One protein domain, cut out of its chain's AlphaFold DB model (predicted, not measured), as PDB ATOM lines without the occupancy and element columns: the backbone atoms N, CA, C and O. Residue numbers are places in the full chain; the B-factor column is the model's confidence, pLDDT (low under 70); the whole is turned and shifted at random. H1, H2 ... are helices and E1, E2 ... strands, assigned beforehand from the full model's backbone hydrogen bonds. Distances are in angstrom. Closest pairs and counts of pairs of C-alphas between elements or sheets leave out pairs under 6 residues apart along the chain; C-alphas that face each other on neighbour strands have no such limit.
ATOM      1  N   PRO A 155      27.074 -24.549  34.263       73.81
ATOM      2  CA  PRO A 155      25.802 -24.063  33.735       73.81
ATOM      3  C   PRO A 155      24.628 -24.988  34.096       73.81
ATOM      4  O   PRO A 155      24.711 -26.211  34.004       73.81
ATOM      5  N   GLN A 156      23.505 -24.391  34.503       69.62
ATOM      6  CA  GLN A 156      22.256 -25.077  34.838       69.62
ATOM      7  C   GLN A 156      21.245 -24.996  33.687       69.62
ATOM      8  O   GLN A 156      21.175 -24.019  32.939       69.62
ATOM      9  N   VAL A 157      20.332 -25.967  33.648       54.88
ATOM     10  CA  VAL A 157      19.039 -25.825  32.973       54.88
ATOM     11  C   VAL A 157      18.286 -24.647  33.614       54.88
ATOM     12  O   VAL A 157      18.025 -24.686  34.816       54.88
ATOM     13  N   LYS A 158      17.902 -23.638  32.813       54.72
ATOM     14  CA  LYS A 158      17.233 -22.362  33.195       54.72
ATOM     15  C   LYS A 158      18.144 -21.159  33.508       54.72
ATOM     16  O   LYS A 158      17.724 -20.258  34.226       54.72
ATOM     17  N   GLY A 159      19.360 -21.105  32.959       56.22
ATOM     18  CA  GLY A 159      20.165 -19.868  32.937       56.22
ATOM     19  C   GLY A 159      20.776 -19.452  34.282       56.22
ATOM     20  O   GLY A 159      21.277 -18.338  34.418       56.22
ATOM     21  N   ALA A 160      20.751 -20.337  35.276       62.81
ATOM     22  CA  ALA A 160      21.507 -20.189  36.513       62.81
ATOM     23  C   ALA A 160      22.827 -20.974  36.418       62.81
ATOM     24  O   ALA A 160      22.967 -21.873  35.597       62.81
ATOM     25  N   THR A 161      23.812 -20.627  37.241       72.75
ATOM     26  CA  THR A 161      25.073 -21.377  37.373       72.75
ATOM     27  C   THR A 161      25.264 -21.754  38.836       72.75
ATOM     28  O   THR A 161      24.837 -21.000  39.716       72.75
ATOM     29  N   TYR A 162      25.917 -22.880  39.110       75.69
ATOM     30  CA  TYR A 162      26.201 -23.338  40.474       75.69
ATOM     31  C   TYR A 162      27.689 -23.616  40.680       75.69
ATOM     32  O   TYR A 162      28.395 -23.891  39.715       75.69
ATOM     33  N   SER A 163      28.168 -23.517  41.924       78.94
ATOM     34  CA  SER A 163      29.564 -23.848  42.249       78.94
ATOM     35  C   SER A 163      29.717 -25.360  42.390       78.94
ATOM     36  O   SER A 163      28.985 -25.994  43.153       78.94
ATOM     37  N   LEU A 164      30.687 -25.943  41.688       83.00
ATOM     38  CA  LEU A 164      30.990 -27.367  41.742       83.00
ATOM     39  C   LEU A 164      31.499 -27.765  43.132       83.00
ATOM     40  O   LEU A 164      31.073 -28.790  43.660       83.00
ATOM     41  N   LYS A 165      32.341 -26.944  43.773       80.31
ATOM     42  CA  LYS A 165      32.801 -27.196  45.152       80.31
ATOM     43  C   LYS A 165      31.641 -27.233  46.142       80.31
ATOM     44  O   LYS A 165      31.534 -28.177  46.927       80.31
ATOM     45  N   ALA A 166      30.739 -26.252  46.061       76.94
ATOM     46  CA  ALA A 166      29.543 -26.214  46.899       76.94
ATOM     47  C   ALA A 166      28.627 -27.414  46.619       76.94
ATOM     48  O   ALA A 166      28.140 -28.055  47.556       76.94
ATOM     49  N   PHE A 167      28.463 -27.780  45.344       80.81
ATOM     50  CA  PHE A 167      27.706 -28.955  44.936       80.81
ATOM     51  C   PHE A 167      28.305 -30.238  45.517       80.81
ATOM     52  O   PHE A 167      27.574 -31.006  46.130       80.81
ATOM     53  N   LEU A 168      29.622 -30.434  45.453       82.50
ATOM     54  CA  LEU A 168      30.305 -31.598  46.026       82.50
ATOM     55  C   LEU A 168      30.395 -31.582  47.564       82.50
ATOM     56  O   LEU A 168      30.847 -32.557  48.159       82.50
ATOM     57  N   GLY A 169      29.951 -30.508  48.225       74.62
ATOM     58  CA  GLY A 169      30.013 -30.371  49.683       74.62
ATOM     59  C   GLY A 169      31.417 -30.061  50.213       74.62
ATOM     60  O   GLY A 169      31.661 -30.189  51.411       74.62
ATOM     61  N   ILE A 170      32.337 -29.639  49.342       71.25
ATOM     62  CA  ILE A 170      33.709 -29.267  49.696       71.25
ATOM     63  C   ILE A 170      33.711 -27.791  50.089       71.25
ATOM     64  O   ILE A 170      33.462 -26.931  49.249       71.25
ATOM     65  N   ASN A 171      34.016 -27.497  51.358       60.88
ATOM     66  CA  ASN A 171      33.986 -26.141  51.915       60.88
ATOM     67  C   ASN A 171      32.697 -25.387  51.542       60.88
ATOM     68  O   ASN A 171      32.768 -24.402  50.803       60.88
ATOM     69  N   PRO A 172      31.523 -25.787  52.073       55.34
ATOM     70  CA  PRO A 172      30.275 -25.054  51.887       55.34
ATOM     71  C   PRO A 172      30.298 -23.752  52.710       55.34
ATOM     72  O   PRO A 172      29.439 -23.504  53.549       55.34
ATOM     73  N   LYS A 173      31.328 -22.921  52.533       49.12
ATOM     74  CA  LYS A 173      31.323 -21.551  53.023       49.12
ATOM     75  C   LYS A 173      30.411 -20.771  52.092       49.12
ATOM     76  O   LYS A 173      30.628 -20.723  50.884       49.12
ATOM     77  N   THR A 174      29.364 -20.243  52.702       46.75
ATOM     78  CA  THR A 174      28.312 -19.402  52.148       46.75
ATOM     79  C   THR A 174      28.854 -18.476  51.062       46.75
ATOM     80  O   THR A 174      29.522 -17.493  51.357       46.75
ATOM     81  N   GLN A 175      28.586 -18.792  49.799       44.72
ATOM     82  CA  GLN A 175      28.686 -17.814  48.725       44.72
ATOM     83  C   GLN A 175      27.310 -17.152  48.635       44.72
ATOM     84  O   GLN A 175      26.308 -17.838  48.444       44.72
ATOM     85  N   GLU A 176      27.265 -15.833  48.814       46.28
ATOM     86  CA  GLU A 176      26.062 -14.986  48.944       46.28
ATOM     87  C   GLU A 176      25.137 -14.981  47.712       46.28
ATOM     88  O   GLU A 176      24.088 -14.341  47.703       46.28
ATOM     89  N   ASN A 177      25.482 -15.728  46.663       48.25
ATOM     90  CA  ASN A 177      24.691 -15.792  45.448       48.25
ATOM     91  C   ASN A 177      23.581 -16.842  45.555       48.25
ATOM     92  O   ASN A 177      23.762 -18.025  45.266       48.25
ATOM     93  N   ASN A 178      22.394 -16.336  45.882       49.59
ATOM     94  CA  ASN A 178      21.083 -16.979  46.020       49.59
ATOM     95  C   ASN A 178      20.591 -17.823  44.811       49.59
ATOM     96  O   ASN A 178      19.433 -18.230  44.757       49.59
ATOM     97  N   LYS A 179      21.422 -18.084  43.797       52.84
ATOM     98  CA  LYS A 179      21.030 -18.749  42.538       52.84
ATOM     99  C   LYS A 179      21.415 -20.227  42.450       52.84
ATOM    100  O   LYS A 179      21.118 -20.867  41.448       52.84
ATOM    101  N   ASP A 180      22.034 -20.789  43.486       60.50
ATOM    102  CA  ASP A 180      22.505 -22.175  43.471       60.50
ATOM    103  C   ASP A 180      21.451 -23.170  44.002       60.50
ATOM    104  O   ASP A 180      21.444 -23.576  45.165       60.50
ATOM    105  N   ILE A 181      20.527 -23.571  43.127       59.59
ATOM    106  CA  ILE A 181      19.409 -24.463  43.482       59.59
ATOM    107  C   ILE A 181      19.885 -25.906  43.744       59.59
ATOM    108  O   ILE A 181      19.252 -26.639  44.510       59.59
ATOM    109  N   PHE A 182      20.986 -26.345  43.127       55.22
ATOM    110  CA  PHE A 182      21.506 -27.705  43.309       55.22
ATOM    111  C   PHE A 182      22.336 -27.856  44.586       55.22
ATOM    112  O   PHE A 182      22.242 -28.896  45.241       55.22
ATOM    113  N   SER A 183      23.043 -26.811  45.017       58.09
ATOM    114  CA  SER A 183      23.733 -26.802  46.312       58.09
ATOM    115  C   SER A 183      22.772 -26.769  47.504       58.09
ATOM    116  O   SER A 183      23.137 -27.218  48.593       58.09
ATOM    117  N   VAL A 184      21.533 -26.307  47.307       63.84
ATOM    118  CA  VAL A 184      20.485 -26.263  48.345       63.84
ATOM    119  C   VAL A 184      19.648 -27.548  48.395       63.84
ATOM    120  O   VAL A 184      19.097 -27.892  49.447       63.84
ATOM    121  N   GLN A 185      19.551 -28.286  47.287       73.38
ATOM    122  CA  GLN A 185      18.838 -29.560  47.262       73.38
ATOM    123  C   GLN A 185      19.566 -30.629  48.078       73.38
ATOM    124  O   GLN A 185      20.796 -30.704  48.127       73.38
ATOM    125  N   GLU A 186      18.770 -31.478  48.721       79.19
ATOM    126  CA  GLU A 186      19.286 -32.680  49.357       79.19
ATOM    127  C   GLU A 186      19.799 -33.636  48.295       79.19
ATOM    128  O   GLU A 186      19.174 -33.821  47.254       79.19
ATOM    129  N   ARG A 187      20.969 -34.207  48.540       85.62
ATOM    130  CA  ARG A 187      21.654 -35.038  47.565       85.62
ATOM    131  C   ARG A 187      22.600 -35.992  48.258       85.62
ATOM    132  O   ARG A 187      23.042 -35.738  49.378       85.62
ATOM    133  N   VAL A 188      22.907 -37.067  47.557       89.19
ATOM    134  CA  VAL A 188      23.858 -38.090  47.970       89.19
ATOM    135  C   VAL A 188      24.925 -38.157  46.893       89.19
ATOM    136  O   VAL A 188      24.602 -38.303  45.716       89.19
ATOM    137  N   ILE A 189      26.185 -38.007  47.294       89.50
ATOM    138  CA  ILE A 189      27.319 -37.944  46.372       89.50
ATOM    139  C   ILE A 189      28.220 -39.134  46.649       89.50
ATOM    140  O   ILE A 189      28.753 -39.286  47.748       89.50
ATOM    141  N   LEU A 190      28.386 -39.973  45.637       90.25
ATOM    142  CA  LEU A 190      29.333 -41.073  45.620       90.25
ATOM    143  C   LEU A 190      30.603 -40.568  44.949       90.25
ATOM    144  O   LEU A 190      30.567 -40.147  43.797       90.25
ATOM    145  N   SER A 191      31.707 -40.580  45.685       89.94
ATOM    146  CA  SER A 191      33.011 -40.124  45.203       89.94
ATOM    147  C   SER A 191      34.020 -41.246  45.376       89.94
ATOM    148  O   SER A 191      34.059 -41.867  46.440       89.94
ATOM    149  N   GLY A 192      34.832 -41.511  44.357       89.75
ATOM    150  CA  GLY A 192      35.827 -42.577  44.423       89.75
ATOM    151  C   GLY A 192      36.823 -42.562  43.272       89.75
ATOM    152  O   GLY A 192      36.750 -41.725  42.373       89.75
ATOM    153  N   SER A 193      37.750 -43.514  43.319       89.19
ATOM    154  CA  SER A 193      38.732 -43.763  42.264       89.19
ATOM    155  C   SER A 193      38.300 -44.967  41.436       89.19
ATOM    156  O   SER A 193      37.956 -46.010  41.989       89.19
ATOM    157  N   TRP A 194      38.326 -44.794  40.124       85.88
ATOM    158  CA  TRP A 194      38.022 -45.791  39.107       85.88
ATOM    159  C   TRP A 194      39.246 -45.958  38.202       85.88
ATOM    160  O   TRP A 194      40.207 -45.195  38.312       85.88
ATOM    161  N   GLU A 195      39.222 -46.941  37.303       83.94
ATOM    162  CA  GLU A 195      40.334 -47.199  36.376       83.94
ATOM    163  C   GLU A 195      40.667 -45.972  35.508       83.94
ATOM    164  O   GLU A 195      41.833 -45.630  35.340       83.94
ATOM    165  N   GLY A 196      39.644 -45.236  35.061       83.19
ATOM    166  CA  GLY A 196      39.793 -43.977  34.321       83.19
ATOM    167  C   GLY A 196      40.103 -42.737  35.176       83.19
ATOM    168  O   GLY A 196      40.115 -41.631  34.646       83.19
ATOM    169  N   GLY A 197      40.323 -42.887  36.487       89.19
ATOM    170  CA  GLY A 197      40.618 -41.785  37.406       89.19
ATOM    171  C   GLY A 197      39.507 -41.489  38.417       89.19
ATOM    172  O   GLY A 197      38.702 -42.348  38.776       89.19
ATOM    173  N   ALA A 198      39.500 -40.271  38.961       90.31
ATOM    174  CA  ALA A 198      38.516 -39.862  39.963       90.31
ATOM    175  C   ALA A 198      37.128 -39.660  39.331       90.31
ATOM    176  O   ALA A 198      36.997 -38.985  38.313       90.31
ATOM    177  N   MET A 199      36.088 -40.200  39.968       90.25
ATOM    178  CA  MET A 199      34.706 -40.095  39.497       90.25
ATOM    179  C   MET A 199      33.764 -39.720  40.640       90.25
ATOM    180  O   MET A 199      33.870 -40.229  41.762       90.25
ATOM    181  N   HIS A 200      32.800 -38.859  40.317       90.62
ATOM    182  CA  HIS A 200      31.731 -38.436  41.212       90.62
ATOM    183  C   HIS A 200      30.367 -38.706  40.568       90.62
ATOM    184  O   HIS A 200      30.126 -38.310  39.430       90.62
ATOM    185  N   ILE A 201      29.458 -39.343  41.306       91.31
ATOM    186  CA  ILE A 201      28.055 -39.537  40.917       91.31
ATOM    187  C   ILE A 201      27.183 -38.901  41.992       91.31
ATOM    188  O   ILE A 201      27.304 -39.241  43.168       91.31
ATOM    189  N   ALA A 202      26.287 -38.000  41.602       90.25
ATOM    190  CA  ALA A 202      25.388 -37.324  42.529       90.25
ATOM    191  C   ALA A 202      23.923 -37.664  42.229       90.25
ATOM    192  O   ALA A 202      23.408 -37.347  41.158       90.25
ATOM    193  N   ALA A 203      23.237 -38.257  43.205       90.75
ATOM    194  CA  ALA A 203      21.787 -38.405  43.199       90.75
ATOM    195  C   ALA A 203      21.165 -37.199  43.914       90.75
ATOM    196  O   ALA A 203      21.352 -37.024  45.120       90.75
ATOM    197  N   VAL A 204      20.446 -36.354  43.174       86.62
ATOM    198  CA  VAL A 204      19.822 -35.132  43.703       86.62
ATOM    199  C   VAL A 204      18.328 -35.370  43.915       86.62
ATOM    200  O   VAL A 204      17.620 -35.773  42.995       86.62
ATOM    201  N   ALA A 205      17.846 -35.118  45.130       84.56
ATOM    202  CA  ALA A 205      16.433 -35.221  45.468       84.56
ATOM    203  C   ALA A 205      15.623 -34.121  44.777       84.56
ATOM    204  O   ALA A 205      16.029 -32.962  44.758       84.56
ATOM    205  N   ALA A 206      14.428 -34.469  44.310       78.56
ATOM    206  CA  ALA A 206      13.478 -33.541  43.713       78.56
ATOM    207  C   ALA A 206      12.227 -33.378  44.594       78.56
ATOM    208  O   ALA A 206      12.004 -34.097  45.572       78.56
ATOM    209  N   CYS A 207      11.358 -32.428  44.237       73.62
ATOM    210  CA  CYS A 207      10.047 -32.314  44.877       73.62
ATOM    211  C   CYS A 207       9.290 -33.646  44.734       73.62
ATOM    212  O   CYS A 207       9.247 -34.206  43.642       73.62
ATOM    213  N   ASN A 208       8.704 -34.151  45.827       79.06
ATOM    214  CA  ASN A 208       8.036 -35.457  45.932       79.06
ATOM    215  C   ASN A 208       8.929 -36.708  45.808       79.06
ATOM    216  O   ASN A 208       8.530 -37.759  46.301       79.06
ATOM    217  N   VAL A 209      10.130 -36.601  45.234       80.81
ATOM    218  CA  VAL A 209      11.108 -37.696  45.109       80.81
ATOM    219  C   VAL A 209      12.324 -37.365  45.972       80.81
ATOM    220  O   VAL A 209      13.346 -36.882  45.492       80.81
ATOM    221  N   GLY A 210      12.157 -37.549  47.284       82.50
ATOM    222  CA  GLY A 210      13.153 -37.160  48.288       82.50
ATOM    223  C   GLY A 210      13.819 -38.309  49.040       82.50
ATOM    224  O   GLY A 210      14.833 -38.080  49.694       82.50
ATOM    225  N   ASP A 211      13.247 -39.514  48.991       86.38
ATOM    226  CA  ASP A 211      13.771 -40.700  49.680       86.38
ATOM    227  C   ASP A 211      14.799 -41.403  48.782       86.38
ATOM    228  O   ASP A 211      14.435 -42.060  47.809       86.38
ATOM    229  N   ILE A 212      16.085 -41.207  49.078       88.75
ATOM    230  CA  ILE A 212      17.218 -41.800  48.369       88.75
ATOM    231  C   ILE A 212      17.748 -42.926  49.246       88.75
ATOM    232  O   ILE A 212      18.129 -42.709  50.398       88.75
ATOM    233  N   ARG A 213      17.805 -44.128  48.677       88.56
ATOM    234  CA  ARG A 213      18.306 -45.328  49.346       88.56
ATOM    235  C   ARG A 213      19.491 -45.876  48.577       88.56
ATOM    236  O   ARG A 213      19.461 -45.939  47.352       88.56
ATOM    237  N   LEU A 214      20.514 -46.285  49.313       88.56
ATOM    238  CA  LEU A 214      21.657 -46.999  48.772       88.56
ATOM    239  C   LEU A 214      21.641 -48.411  49.341       88.56
ATOM    240  O   LEU A 214      21.573 -48.581  50.554       88.56
ATOM    241  N   GLU A 215      21.737 -49.419  48.481       86.00
ATOM    242  CA  GLU A 215      21.740 -50.823  48.908       86.00
ATOM    243  C   GLU A 215      22.905 -51.133  49.860       86.00
ATOM    244  O   GLU A 215      22.723 -51.790  50.881       86.00
ATOM    245  N   LYS A 216      24.089 -50.575  49.574       83.56
ATOM    246  CA  LYS A 216      25.281 -50.723  50.424       83.56
ATOM    247  C   LYS A 216      25.222 -49.926  51.731       83.56
ATOM    248  O   LYS A 216      26.057 -50.148  52.592       83.56
ATOM    249  N   GLU A 217      24.264 -49.013  51.876       84.50
ATOM    250  CA  GLU A 217      24.098 -48.173  53.065       84.50
ATOM    251  C   GLU A 217      22.623 -48.146  53.493       84.50
ATOM    252  O   GLU A 217      21.933 -47.131  53.330       84.50
ATOM    253  N   PRO A 218      22.117 -49.253  54.069       83.44
ATOM    254  CA  PRO A 218      20.711 -49.379  54.449       83.44
ATOM    255  C   PRO A 218      20.302 -48.417  55.570       83.44
ATOM    256  O   PRO A 218      19.109 -48.197  55.767       83.44
ATOM    257  N   ASP A 219      21.261 -47.815  56.278       82.94
ATOM    258  CA  ASP A 219      21.036 -46.813  57.326       82.94
ATOM    259  C   ASP A 219      21.022 -45.374  56.801       82.94
ATOM    260  O   ASP A 219      20.773 -44.435  57.561       82.94
ATOM    261  N   LEU A 220      21.293 -45.158  55.511       84.38
ATOM    262  CA  LEU A 220      21.156 -43.838  54.911       84.38
ATOM    263  C   LEU A 220      19.689 -43.395  54.977       84.38
ATOM    264  O   LEU A 220      18.768 -44.122  54.596       84.38
ATOM    265  N   ARG A 221      19.463 -42.186  55.486       80.31
ATOM    266  CA  ARG A 221      18.136 -41.579  55.591       80.31
ATOM    267  C   ARG A 221      18.191 -40.181  55.000       80.31
ATOM    268  O   ARG A 221      18.850 -39.307  55.558       80.31
ATOM    269  N   THR A 222      17.473 -39.963  53.907       81.56
ATOM    270  CA  THR A 222      17.217 -38.624  53.367       81.56
ATOM    271  C   THR A 222      15.810 -38.153  53.748       81.56
ATOM    272  O   THR A 222      15.077 -38.841  54.468       81.56
ATOM    273  N   ASN A 223      15.431 -36.949  53.316       76.25
ATOM    274  CA  ASN A 223      14.116 -36.343  53.521       76.25
ATOM    275  C   ASN A 223      13.719 -36.240  55.009       76.25
ATOM    276  O   ASN A 223      12.548 -36.374  55.369       76.25
ATOM    277  N   GLN A 224      14.703 -36.011  55.882       70.06
ATOM    278  CA  GLN A 224      14.496 -35.862  57.325       70.06
ATOM    279  C   GLN A 224      14.055 -34.440  57.695       70.06
ATOM    280  O   GLN A 224      14.443 -33.463  57.041       70.06
ATOM    281  N   ASP A 225      13.259 -34.320  58.764       58.31
ATOM    282  CA  ASP A 225      12.952 -33.017  59.357       58.31
ATOM    283  C   ASP A 225      14.214 -32.442  59.985       58.31
ATOM    284  O   ASP A 225      14.870 -33.077  60.809       58.31
ATOM    285  N   ARG A 226      14.555 -31.219  59.587       56.97
ATOM    286  CA  ARG A 226      15.674 -30.490  60.166       56.97
ATOM    287  C   ARG A 226      15.114 -29.409  61.073       56.97
ATOM    288  O   ARG A 226      14.368 -28.548  60.618       56.97
ATOM    289  N   VAL A 227      15.495 -29.468  62.347       40.47
ATOM    290  CA  VAL A 227      15.159 -28.446  63.352       40.47
ATOM    291  C   VAL A 227      15.858 -27.121  63.020       40.47
ATOM    292  O   VAL A 227      15.328 -26.048  63.285       40.47
ATOM    293  N   VAL A 228      17.027 -27.182  62.371       43.12
ATOM    294  CA  VAL A 228      17.797 -25.997  61.988       43.12
ATOM    295  C   VAL A 228      17.392 -25.527  60.589       43.12
ATOM    296  O   VAL A 228      17.639 -26.201  59.588       43.12
ATOM    297  N   LEU A 229      16.826 -24.320  60.520       42.94
ATOM    298  CA  LEU A 229      16.489 -23.575  59.299       42.94
ATOM    299  C   LEU A 229      17.741 -23.055  58.561       42.94
ATOM    300  O   LEU A 229      17.795 -21.889  58.165       42.94
ATOM    301  N   ARG A 230      18.770 -23.884  58.353       40.78
ATOM    302  CA  ARG A 230      19.890 -23.494  57.487       40.78
ATOM    303  C   ARG A 230      19.397 -23.508  56.043       40.78
ATOM    304  O   ARG A 230      19.322 -24.550  55.404       40.78
ATOM    305  N   HIS A 231      19.068 -22.323  55.538       41.47
ATOM    306  CA  HIS A 231      18.831 -22.072  54.112       41.47
ATOM    307  C   HIS A 231      20.121 -22.214  53.281       41.47
ATOM    308  O   HIS A 231      20.093 -22.055  52.069       41.47
ATOM    309  N   LEU A 232      21.253 -22.492  53.935       45.78
ATOM    310  CA  LEU A 232      22.596 -22.370  53.391       45.78
ATOM    311  C   LEU A 232      23.434 -23.570  53.867       45.78
ATOM    312  O   LEU A 232      23.804 -23.643  55.037       45.78
ATOM    313  N   GLY A 233      23.642 -24.544  52.969       50.47
ATOM    314  CA  GLY A 233      24.740 -25.533  52.962       50.47
ATOM    315  C   GLY A 233      25.227 -26.110  54.300       50.47
ATOM    316  O   GLY A 233      26.418 -26.063  54.579       50.47
ATOM    317  N   GLY A 234      24.329 -26.625  55.144       53.81
ATOM    318  CA  GLY A 234      24.620 -26.710  56.579       53.81
ATOM    319  C   GLY A 234      25.190 -28.005  57.161       53.81
ATOM    320  O   GLY A 234      25.905 -27.900  58.150       53.81
ATOM    321  N   ASP A 235      24.873 -29.182  56.611       60.53
ATOM    322  CA  ASP A 235      25.373 -30.466  57.130       60.53
ATOM    323  C   ASP A 235      25.770 -31.369  55.969       60.53
ATOM    324  O   ASP A 235      24.917 -31.762  55.165       60.53
ATOM    325  N   VAL A 236      27.053 -31.708  55.920       68.38
ATOM    326  CA  VAL A 236      27.599 -32.738  55.043       68.38
ATOM    327  C   VAL A 236      27.975 -33.913  55.943       68.38
ATOM    328  O   VAL A 236      28.872 -33.794  56.774       68.38
ATOM    329  N   ASP A 237      27.254 -35.028  55.819       75.19
ATOM    330  CA  ASP A 237      27.651 -36.299  56.432       75.19
ATOM    331  C   ASP A 237      28.549 -37.033  55.433       75.19
ATOM    332  O   ASP A 237      28.089 -37.424  54.360       75.19
ATOM    333  N   ILE A 238      29.836 -37.167  55.754       79.81
ATOM    334  CA  ILE A 238      30.805 -37.857  54.899       79.81
ATOM    335  C   ILE A 238      31.084 -39.220  55.511       79.81
ATOM    336  O   ILE A 238      31.585 -39.321  56.629       79.81
ATOM    337  N   ARG A 239      30.815 -40.272  54.739       81.38
ATOM    338  CA  ARG A 239      31.185 -41.646  55.087       81.38
ATOM    339  C   ARG A 239      32.278 -42.118  54.144       81.38
ATOM    340  O   ARG A 239      32.157 -41.957  52.931       81.38
ATOM    341  N   THR A 240      33.342 -42.691  54.696       82.62
ATOM    342  CA  THR A 240      34.480 -43.192  53.919       82.62
ATOM    343  C   THR A 240      34.511 -44.714  53.962       82.62
ATOM    344  O   THR A 240      34.370 -45.326  55.021       82.62
ATOM    345  N   TYR A 241      34.734 -45.331  52.805       79.19
ATOM    346  CA  TYR A 241      34.818 -46.781  52.656       79.19
ATOM    347  C   TYR A 241      36.193 -47.157  52.124       79.19
ATOM    348  O   TYR A 241      36.738 -46.475  51.256       79.19
ATOM    349  N   ARG A 242      36.747 -48.262  52.629       76.00
ATOM    350  CA  ARG A 242      37.934 -48.903  52.054       76.00
ATOM    351  C   ARG A 242      37.564 -50.347  51.727       76.00
ATOM    352  O   ARG A 242      37.364 -51.159  52.629       76.00
ATOM    353  N   GLY A 243      37.408 -50.645  50.437       72.31
ATOM    354  CA  GLY A 243      36.756 -51.881  49.998       72.31
ATOM    355  C   GLY A 243      35.298 -51.932  50.475       72.31
ATOM    356  O   GLY A 243      34.587 -50.935  50.392       72.31
ATOM    357  N   SER A 244      34.863 -53.074  51.014       60.62
ATOM    358  CA  SER A 244      33.494 -53.268  51.526       60.62
ATOM    359  C   SER A 244      33.292 -52.842  52.987       60.62
ATOM    360  O   SER A 244      32.193 -52.991  53.510       60.62
ATOM    361  N   ARG A 245      34.335 -52.358  53.681       62.56
ATOM    362  CA  ARG A 245      34.241 -51.964  55.096       62.56
ATOM    363  C   ARG A 245      34.147 -50.450  55.246       62.56
ATOM    364  O   ARG A 245      34.957 -49.700  54.693       62.56
ATOM    365  N   ARG A 246      33.175 -50.025  56.051       67.38
ATOM    366  CA  ARG A 246      33.021 -48.646  56.508       67.38
ATOM    367  C   ARG A 246      34.147 -48.301  57.478       67.38
ATOM    368  O   ARG A 246      34.392 -49.035  58.434       67.38
ATOM    369  N   GLN A 247      34.831 -47.192  57.226       65.31
ATOM    370  CA  GLN A 247      35.676 -46.548  58.222       65.31
ATOM    371  C   GLN A 247      34.844 -45.432  58.842       65.31
ATOM    372  O   GLN A 247      34.581 -44.421  58.190       65.31
ATOM    373  N   ASP A 248      34.396 -45.613  60.082       50.00
ATOM    374  CA  ASP A 248      33.770 -44.510  60.803       50.00
ATOM    375  C   ASP A 248      34.826 -43.431  61.054       50.00
ATOM    376  O   ASP A 248      35.770 -43.613  61.822       50.00
ATOM    377  N   LYS A 249      34.672 -42.295  60.372       46.41
ATOM    378  CA  LYS A 249      35.341 -41.051  60.736       46.41
ATOM    379  C   LYS A 249      34.304 -40.098  61.309       46.41
ATOM    380  O   LYS A 249      33.248 -39.867  60.732       46.41
ATOM    381  N   SER A 250      34.648 -39.581  62.482       40.84
ATOM    382  CA  SER A 250      33.982 -38.532  63.246       40.84
ATOM    383  C   SER A 250      33.309 -37.465  62.376       40.84
ATOM    384  O   SER A 250      33.963 -36.880  61.509       40.84
ATOM    385  N   ARG A 251      32.043 -37.152  62.694       38.62
ATOM    386  CA  ARG A 251      31.343 -35.922  62.283       38.62
ATOM    387  C   ARG A 251      32.319 -34.743  62.335       38.62
ATOM    388  O   ARG A 251      32.717 -34.330  63.423       38.62
ATOM    389  N   GLN A 252      32.677 -34.178  61.187       39.09
ATOM    390  CA  GLN A 252      33.276 -32.849  61.172       39.09
ATOM    391  C   GLN A 252      32.165 -31.849  61.505       39.09
ATOM    392  O   GLN A 252      31.382 -31.459  60.645       39.09
TER     393      GLN A 252
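Overview. This is residues 155 to 252 of the 263 residues of the protein "Phosphatidylserine decarboxylase proenzyme, putative" of Eimeria mitis (UniProt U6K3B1). With little regular structure, the domain has a long hairpin, E2 and E3, whose turn, residues 193 to 198, sticks out; short helices H1 and H2 sit near its other end, and a long loop leads to a small hairpin, E4 and E5. Of 98 printed residues, 34 are in named elements, E1 H1 H2 E2 E3 E4 E5, class mixed, both sheets antiparallel. It is compact, radius of gyration of the C-alphas 14.6 A, spanning 39 by 37 by 27 A.

Along the chain. E1, residues 161 to 163, begins at C-alpha 161 (25.073, -21.377, 37.373). H1 is residues 164 to 168, H2 181 to 184. E2, residues 187 to 194, measures 21.3 A; E3, 197 to 204, 22.7 A. E4 is residues 240 to 242; E5, 245 to 247, ends at C-alpha 247 (35.676, -46.548, 58.222).

Arrangement. E1 pairs with no named strand. H1 and H2 only just touch, with 3 pairs of C-alphas within 8 A, the closest Phe 167 and Ser 183, 4.7 A. H1's O i to N i+4 pair is within hydrogen-bond range; H2 is too short for one. Also within range are N 190 and O 201 of hairpin E2 and E3, 2.8 A, and N 247 and O 240 of hairpin E4 and E5, 2.9 A.

Size, cuts and confidence. The printed part has no cut. Links H1 to H2 and E3 to E4 are long. Forty residues have pLDDT under 70, among them 171 to 184.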